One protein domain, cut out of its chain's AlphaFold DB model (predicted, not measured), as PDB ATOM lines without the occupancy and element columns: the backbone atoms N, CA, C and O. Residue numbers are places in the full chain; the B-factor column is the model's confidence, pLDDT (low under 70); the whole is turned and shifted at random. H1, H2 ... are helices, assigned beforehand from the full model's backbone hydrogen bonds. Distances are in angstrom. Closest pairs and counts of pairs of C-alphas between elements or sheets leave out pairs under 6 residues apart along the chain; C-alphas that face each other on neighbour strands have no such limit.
ATOM      1  N   ASP A   7     -10.876  38.678 -43.326       97.19
ATOM      2  CA  ASP A   7     -11.175  38.814 -44.762       97.19
ATOM      3  C   ASP A   7     -10.150  38.120 -45.678       97.19
ATOM      4  O   ASP A   7     -10.497  37.655 -46.760       97.19
ATOM      5  N   VAL A   8      -8.887  38.008 -45.248       96.38
ATOM      6  CA  VAL A   8      -7.859  37.271 -46.000       96.38
ATOM      7  C   VAL A   8      -8.121  35.766 -45.927       96.38
ATOM      8  O   VAL A   8      -7.962  35.078 -46.932       96.38
ATOM      9  N   GLN A   9      -8.550  35.254 -44.770       96.38
ATOM     10  CA  GLN A   9      -8.907  33.840 -44.600       96.38
ATOM     11  C   GLN A   9     -10.129  33.471 -45.451       96.38
ATOM     12  O   GLN A   9     -10.119  32.452 -46.145       96.38
ATOM     13  N   GLU A  10     -11.152  34.328 -45.453       98.00
ATOM     14  CA  GLU A  10     -12.346  34.142 -46.278       98.00
ATOM     15  C   GLU A  10     -11.995  34.179 -47.771       98.00
ATOM     16  O   GLU A  10     -12.400  33.297 -48.526       98.00
ATOM     17  N   HIS A  11     -11.162  35.134 -48.194       97.56
ATOM     18  CA  HIS A  11     -10.709  35.218 -49.581       97.56
ATOM     19  C   HIS A  11      -9.954  33.957 -50.031       97.56
ATOM     20  O   HIS A  11     -10.252  33.412 -51.093       97.56
ATOM     21  N   LEU A  12      -9.006  33.460 -49.226       96.94
ATOM     22  CA  LEU A  12      -8.270  32.227 -49.536       96.94
ATOM     23  C   LEU A  12      -9.209  31.018 -49.623       96.94
ATOM     24  O   LEU A  12      -9.089  30.210 -50.548       96.94
ATOM     25  N   THR A  13     -10.174  30.933 -48.707       97.56
ATOM     26  CA  THR A  13     -11.194  29.877 -48.695       97.56
ATOM     27  C   THR A  13     -12.023  29.900 -49.975       97.56
ATOM     28  O   THR A  13     -12.173  28.867 -50.628       97.56
ATOM     29  N   GLN A  14     -12.510  31.075 -50.379       98.38
ATOM     30  CA  GLN A  14     -13.292  31.247 -51.603       98.38
ATOM     31  C   GLN A  14     -12.486  30.878 -52.850       98.38
ATOM     32  O   GLN A  14     -12.987  30.147 -53.700       98.38
ATOM     33  N   VAL A  15     -11.220  31.301 -52.934       97.88
ATOM     34  CA  VAL A  15     -10.339  30.955 -54.059       97.88
ATOM     35  C   VAL A  15     -10.172  29.440 -54.182       97.88
ATOM     36  O   VAL A  15     -10.420  28.886 -55.252       97.88
ATOM     37  N   VAL A  16      -9.790  28.746 -53.104       97.88
ATOM     38  CA  VAL A  16      -9.593  27.285 -53.148       97.88
ATOM     39  C   VAL A  16     -10.910  26.560 -53.431       97.88
ATOM     40  O   VAL A  16     -10.921  25.592 -54.195       97.88
ATOM     41  N   LYS A  17     -12.024  27.045 -52.873       98.38
ATOM     42  CA  LYS A  17     -13.357  26.493 -53.117       98.38
ATOM     43  C   LYS A  17     -13.755  26.598 -54.588       98.38
ATOM     44  O   LYS A  17     -14.103  25.578 -55.170       98.38
ATOM     45  N   THR A  18     -13.634  27.772 -55.208       98.69
ATOM     46  CA  THR A  18     -13.928  27.960 -56.638       98.69
ATOM     47  C   THR A  18     -13.021  27.088 -57.509       98.69
ATOM     48  O   THR A  18     -13.507  26.391 -58.397       98.69
ATOM     49  N   LEU A  19     -11.715  27.032 -57.213       98.44
ATOM     50  CA  LEU A  19     -10.784  26.170 -57.950       98.44
ATOM     51  C   LEU A  19     -11.189  24.688 -57.890       98.44
ATOM     52  O   LEU A  19     -11.094  23.980 -58.892       98.44
ATOM     53  N   ARG A  20     -11.650  24.214 -56.731       98.25
ATOM     54  CA  ARG A  20     -12.038  22.815 -56.542       98.25
ATOM     55  C   ARG A  20     -13.422  22.499 -57.100       98.25
ATOM     56  O   ARG A  20     -13.567  21.538 -57.846       98.25
ATOM     57  N   GLU A  21     -14.433  23.259 -56.696       98.50
ATOM     58  CA  GLU A  21     -15.840  22.949 -56.959       98.50
ATOM     59  C   GLU A  21     -16.275  23.378 -58.359       98.50
ATOM     60  O   GLU A  21     -17.003  22.643 -59.022       98.50
ATOM     61  N   GLU A  22     -15.823  24.543 -58.825       98.44
ATOM     62  CA  GLU A  22     -16.249  25.082 -60.117       98.44
ATOM     63  C   GLU A  22     -15.304  24.663 -61.244       98.44
ATOM     64  O   GLU A  22     -15.755  24.404 -62.359       98.44
ATOM     65  N   TRP A  23     -13.993  24.612 -60.981       98.25
ATOM     66  CA  TRP A  23     -12.989  24.338 -62.022       98.25
ATOM     67  C   TRP A  23     -12.446  22.904 -61.985       98.25
ATOM     68  O   TRP A  23     -11.693  22.517 -62.878       98.25
ATOM     69  N   GLY A  24     -12.833  22.103 -60.986       98.31
ATOM     70  CA  GLY A  24     -12.475  20.686 -60.901       98.31
ATOM     71  C   GLY A  24     -10.991  20.420 -60.630       98.31
ATOM     72  O   GLY A  24     -10.482  19.367 -61.009       98.31
ATOM     73  N   VAL A  25     -10.265  21.358 -60.010       98.38
ATOM     74  CA  VAL A  25      -8.854  21.159 -59.643       98.38
ATOM     75  C   VAL A  25      -8.754  20.223 -58.437       98.38
ATOM     76  O   VAL A  25      -9.278  20.512 -57.363       98.38
ATOM     77  N   GLU A  26      -8.026  19.118 -58.595       97.38
ATOM     78  CA  GLU A  26      -7.843  18.109 -57.536       97.38
ATOM     79  C   GLU A  26      -6.462  18.158 -56.865       97.38
ATOM     80  O   GLU A  26      -6.275  17.597 -55.785       97.38
ATOM     81  N   LEU A  27      -5.490  18.845 -57.475       97.94
ATOM     82  CA  LEU A  27      -4.120  18.949 -56.973       97.94
ATOM     83  C   LEU A  27      -3.687  20.411 -56.866       97.94
ATOM     84  O   LEU A  27      -3.631  21.131 -57.862       97.94
ATOM     85  N   PHE A  28      -3.298  20.816 -55.658       97.06
ATOM     86  CA  PHE A  28      -2.852  22.172 -55.356       97.06
ATOM     87  C   PHE A  28      -1.373  22.169 -54.980       97.06
ATOM     88  O   PHE A  28      -0.983  21.652 -53.932       97.06
ATOM     89  N   LYS A  29      -0.538  22.776 -55.827       97.44
ATOM     90  CA  LYS A  29       0.842  23.108 -55.468       97.44
ATOM     91  C   LYS A  29       0.857  24.504 -54.850       97.44
ATOM     92  O   LYS A  29       0.682  25.489 -55.561       97.44
ATOM     93  N   LEU A  30       1.097  24.578 -53.545       95.06
ATOM     94  CA  LEU A  30       1.273  25.841 -52.829       95.06
ATOM     95  C   LEU A  30       2.767  26.173 -52.750       95.06
ATOM     96  O   LEU A  30       3.551  25.392 -52.210       95.06
ATOM     97  N   ASP A  31       3.162  27.305 -53.331       96.50
ATOM     98  CA  ASP A  31       4.552  27.764 -53.416       96.50
ATOM     99  C   ASP A  31       4.756  29.034 -52.573       96.50
ATOM    100  O   ASP A  31       3.797  29.711 -52.206       96.50
ATOM    101  N   ALA A  32       6.007  29.353 -52.243       94.81
ATOM    102  CA  ALA A  32       6.393  30.533 -51.463       94.81
ATOM    103  C   ALA A  32       5.713  30.669 -50.077       94.81
ATOM    104  O   ALA A  32       5.708  31.746 -49.481       94.81
ATOM    105  N   ASN A  33       5.224  29.562 -49.509       93.75
ATOM    106  CA  ASN A  33       4.572  29.503 -48.193       93.75
ATOM    107  C   ASN A  33       5.412  30.106 -47.052       93.75
ATOM    108  O   ASN A  33       4.870  30.677 -46.106       93.75
ATOM    109  N   TYR A  34       6.741  30.047 -47.169       92.88
ATOM    110  CA  TYR A  34       7.667  30.667 -46.221       92.88
ATOM    111  C   TYR A  34       7.412  32.171 -46.029       92.88
ATOM    112  O   TYR A  34       7.560  32.681 -44.922       92.88
ATOM    113  N   TRP A  35       6.959  32.897 -47.056       91.44
ATOM    114  CA  TRP A  35       6.691  34.331 -46.926       91.44
ATOM    115  C   TRP A  35       5.562  34.647 -45.939       91.44
ATOM    116  O   TRP A  35       5.554  35.724 -45.346       91.44
ATOM    117  N   GLY A  36       4.648  33.699 -45.703       90.56
ATOM    118  CA  GLY A  36       3.607  33.831 -44.686       90.56
ATOM    119  C   GLY A  36       4.162  33.916 -43.260       90.56
ATOM    120  O   GLY A  36       3.559  34.585 -42.423       90.56
ATOM    121  N   THR A  37       5.336  33.326 -42.998       94.19
ATOM    122  CA  THR A  37       5.938  33.247 -41.654       94.19
ATOM    123  C   THR A  37       6.895  34.392 -41.330       94.19
ATOM    124  O   THR A  37       7.336  34.511 -40.184       94.19
ATOM    125  N   LEU A  38       7.210  35.250 -42.307       92.81
ATOM    126  CA  LEU A  38       8.126  36.374 -42.120       92.81
ATOM    127  C   LEU A  38       7.633  37.328 -41.025       92.81
ATOM    128  O   LEU A  38       6.431  37.531 -40.827       92.81
ATOM    129  N   GLN A  39       8.573  37.930 -40.303       89.25
ATOM    130  CA  GLN A  39       8.248  38.926 -39.289       89.25
ATOM    131  C   GLN A  39       7.728  40.210 -39.942       89.25
ATOM    132  O   GLN A  39       8.228  40.649 -40.977       89.25
ATOM    133  N   GLY A  40       6.718  40.814 -39.324       88.31
ATOM    134  CA  GLY A  40       6.078  42.026 -39.817       88.31
ATOM    135  C   GLY A  40       4.914  42.437 -38.928       88.31
ATOM    136  O   GLY A  40       4.598  41.757 -37.949       88.31
ATOM    137  N   GLN A  41       4.278  43.554 -39.274       90.88
ATOM    138  CA  GLN A  41       3.032  43.962 -38.634       90.88
ATOM    139  C   GLN A  41       1.890  43.055 -39.090       90.88
ATOM    140  O   GLN A  41       1.824  42.665 -40.258       90.88
ATOM    141  N   ARG A  42       1.022  42.708 -38.142       93.06
ATOM    142  CA  ARG A  42      -0.110  41.803 -38.323       93.06
ATOM    143  C   ARG A  42      -1.378  42.465 -37.789       93.06
ATOM    144  O   ARG A  42      -1.294  43.279 -36.869       93.06
ATOM    145  N   PHE A  43      -2.524  42.108 -38.352       95.25
ATOM    146  CA  PHE A  43      -3.844  42.569 -37.943       95.25
ATOM    147  C   PHE A  43      -4.138  42.160 -36.499       95.25
ATOM    148  O   PHE A  43      -4.517  42.997 -35.683       95.25
ATOM    149  N   GLN A  44      -3.898  40.890 -36.157       93.38
ATOM    150  CA  GLN A  44      -4.001  40.426 -34.778       93.38
ATOM    151  C   GLN A  44      -2.674  40.634 -34.034       93.38
ATOM    152  O   GLN A  44      -1.634  40.078 -34.393       93.38
ATOM    153  N   SER A  45      -2.715  41.415 -32.954       92.81
ATOM    154  CA  SER A  45      -1.549  41.658 -32.101       92.81
ATOM    155  C   SER A  45      -1.124  40.403 -31.333       92.81
ATOM    156  O   SER A  45      -1.972  39.678 -30.818       92.81
ATOM    157  N   GLY A  46       0.188  40.201 -31.183       91.50
ATOM    158  CA  GLY A  46       0.758  39.113 -30.374       91.50
ATOM    159  C   GLY A  46       0.855  37.758 -31.080       91.50
ATOM    160  O   GLY A  46       1.354  36.813 -30.483       91.50
ATOM    161  N   VAL A  47       0.426  37.672 -32.341       94.38
ATOM    162  CA  VAL A  47       0.502  36.453 -33.153       94.38
ATOM    163  C   VAL A  47       1.880  36.341 -33.806       94.38
ATOM    164  O   VAL A  47       2.373  37.276 -34.443       94.38
ATOM    165  N   THR A  48       2.518  35.183 -33.661       94.44
ATOM    166  CA  THR A  48       3.778  34.853 -34.333       94.44
ATOM    167  C   THR A  48       3.559  34.605 -35.826       94.44
ATOM    168  O   THR A  48       2.473  34.237 -36.269       94.44
ATOM    169  N   GLY A  49       4.613  34.730 -36.637       93.69
ATOM    170  CA  GLY A  49       4.519  34.420 -38.070       93.69
ATOM    171  C   GLY A  49       4.074  32.977 -38.358       93.69
ATOM    172  O   GLY A  49       3.372  32.734 -39.335       93.69
ATOM    173  N   VAL A  50       4.429  32.023 -37.491       94.69
ATOM    174  CA  VAL A  50       4.004  30.617 -37.616       94.69
ATOM    175  C   VAL A  50       2.517  30.455 -37.313       94.69
ATOM    176  O   VAL A  50       1.826  29.742 -38.037       94.69
ATOM    177  N   GLU A  51       2.005  31.113 -36.274       95.81
ATOM    178  CA  GLU A  51       0.573  31.091 -35.955       95.81
ATOM    179  C   GLU A  51      -0.247  31.748 -37.063       95.81
ATOM    180  O   GLU A  51      -1.216  31.152 -37.523       95.81
ATOM    181  N   ALA A  52       0.192  32.908 -37.564       95.69
ATOM    182  CA  ALA A  52      -0.449  33.560 -38.701       95.69
ATOM    183  C   ALA A  52      -0.465  32.633 -39.927       95.69
ATOM    184  O   ALA A  52      -1.507  32.447 -40.541       95.69
ATOM    185  N   TYR A  53       0.656  31.981 -40.252       95.44
ATOM    186  CA  TYR A  53       0.714  31.013 -41.349       95.44
ATOM    187  C   TYR A  53      -0.284  29.858 -41.176       95.44
ATOM    188  O   TYR A  53      -0.980  29.510 -42.124       95.44
ATOM    189  N   ARG A  54      -0.398  29.300 -39.964       95.19
ATOM    190  CA  ARG A  54      -1.351  28.222 -39.652       95.19
ATOM    191  C   ARG A  54      -2.813  28.648 -39.762       95.19
ATOM    192  O   ARG A  54      -3.639  27.792 -40.014       95.19
ATOM    193  N   MET A  55      -3.138  29.923 -39.550       95.44
ATOM    194  CA  MET A  55      -4.512  30.423 -39.700       95.44
ATOM    195  C   MET A  55      -4.979  30.445 -41.162       95.44
ATOM    196  O   MET A  55      -6.176  30.411 -41.411       95.44
ATOM    197  N   GLY A  56      -4.052  30.539 -42.120       92.69
ATOM    198  CA  GLY A  56      -4.375  30.559 -43.551       92.69
ATOM    199  C   GLY A  56      -4.306  29.197 -44.246       92.69
ATOM    200  O   GLY A  56      -4.480  29.161 -45.462       92.69
ATOM    201  N   MET A  57      -3.992  28.126 -43.511       91.56
ATOM    202  CA  MET A  57      -3.852  26.747 -44.004       91.56
ATOM    203  C   MET A  57      -4.966  25.874 -43.441       91.56
ATOM    204  O   MET A  57      -5.520  25.075 -44.225       91.56
TER     205      MET A  57
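This is residues 7 to 57 of the 57 residues of the protein "Alpha-galactosidase" of Vibrio cholerae (UniProt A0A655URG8). One long helix, H1, takes up one half of a loose, elongated shape, and the two short helices H2 and H3 pack on each other in a small head at the other end. From the far end of H1 the link of residues 23 to 32 folds back to H2, and a loop of residues 38 to 48 joins H2 to H3. The printed part has 51 residues with three named helices, H1, H2 and H3 in chain order, and no named strand; the class is all helix. The whole is loose, with a radius of gyration of the C-alphas of 12.9 A, and spans 38 by 21 by 12 A.

H1, residues 7 to 22, is close to H3, residues 49 to 55, but not clearly touching it: the closest C-alphas, those of Gln 9 and Met 55, are 7.4 A apart. H1 and H3 run the same way at a steep tilt of 49 degrees. H3 touches H2, residues 33 to 37, with the closest C-alphas, those of Thr 37 and Gly 49, 4.0 A apart. H1 and H2 are apart. In H1 and H3 every O i to N i+4 pair is within hydrogen-bond range; in H2 it is 0 of 1, while 2 of 2 O i to N i+3 pairs are.

H1 begins at C-alpha 7, (-11.175, 38.814, -44.762), and measures 21.2 A from first to last C-alpha, ending at C-alpha 22, (-16.249, 25.082, -60.117). H2 measures 7.7 A from C-alpha 33 to C-alpha 37. H3 measures 10.0 A and ends at C-alpha 55, (-4.512, 30.423, -39.700).

The two C-alphas farthest apart are those of Gly 24 and Gly 46, at 38.0 A. The link from H1 to H2, 10 residues, is short; the link from H2 to H3, 11 residues, is long. The printed part has no cut and ends at residue 57, the chain's last residue. Mean pLDDT of the printed part is 95.4, and no printed residue is under 70.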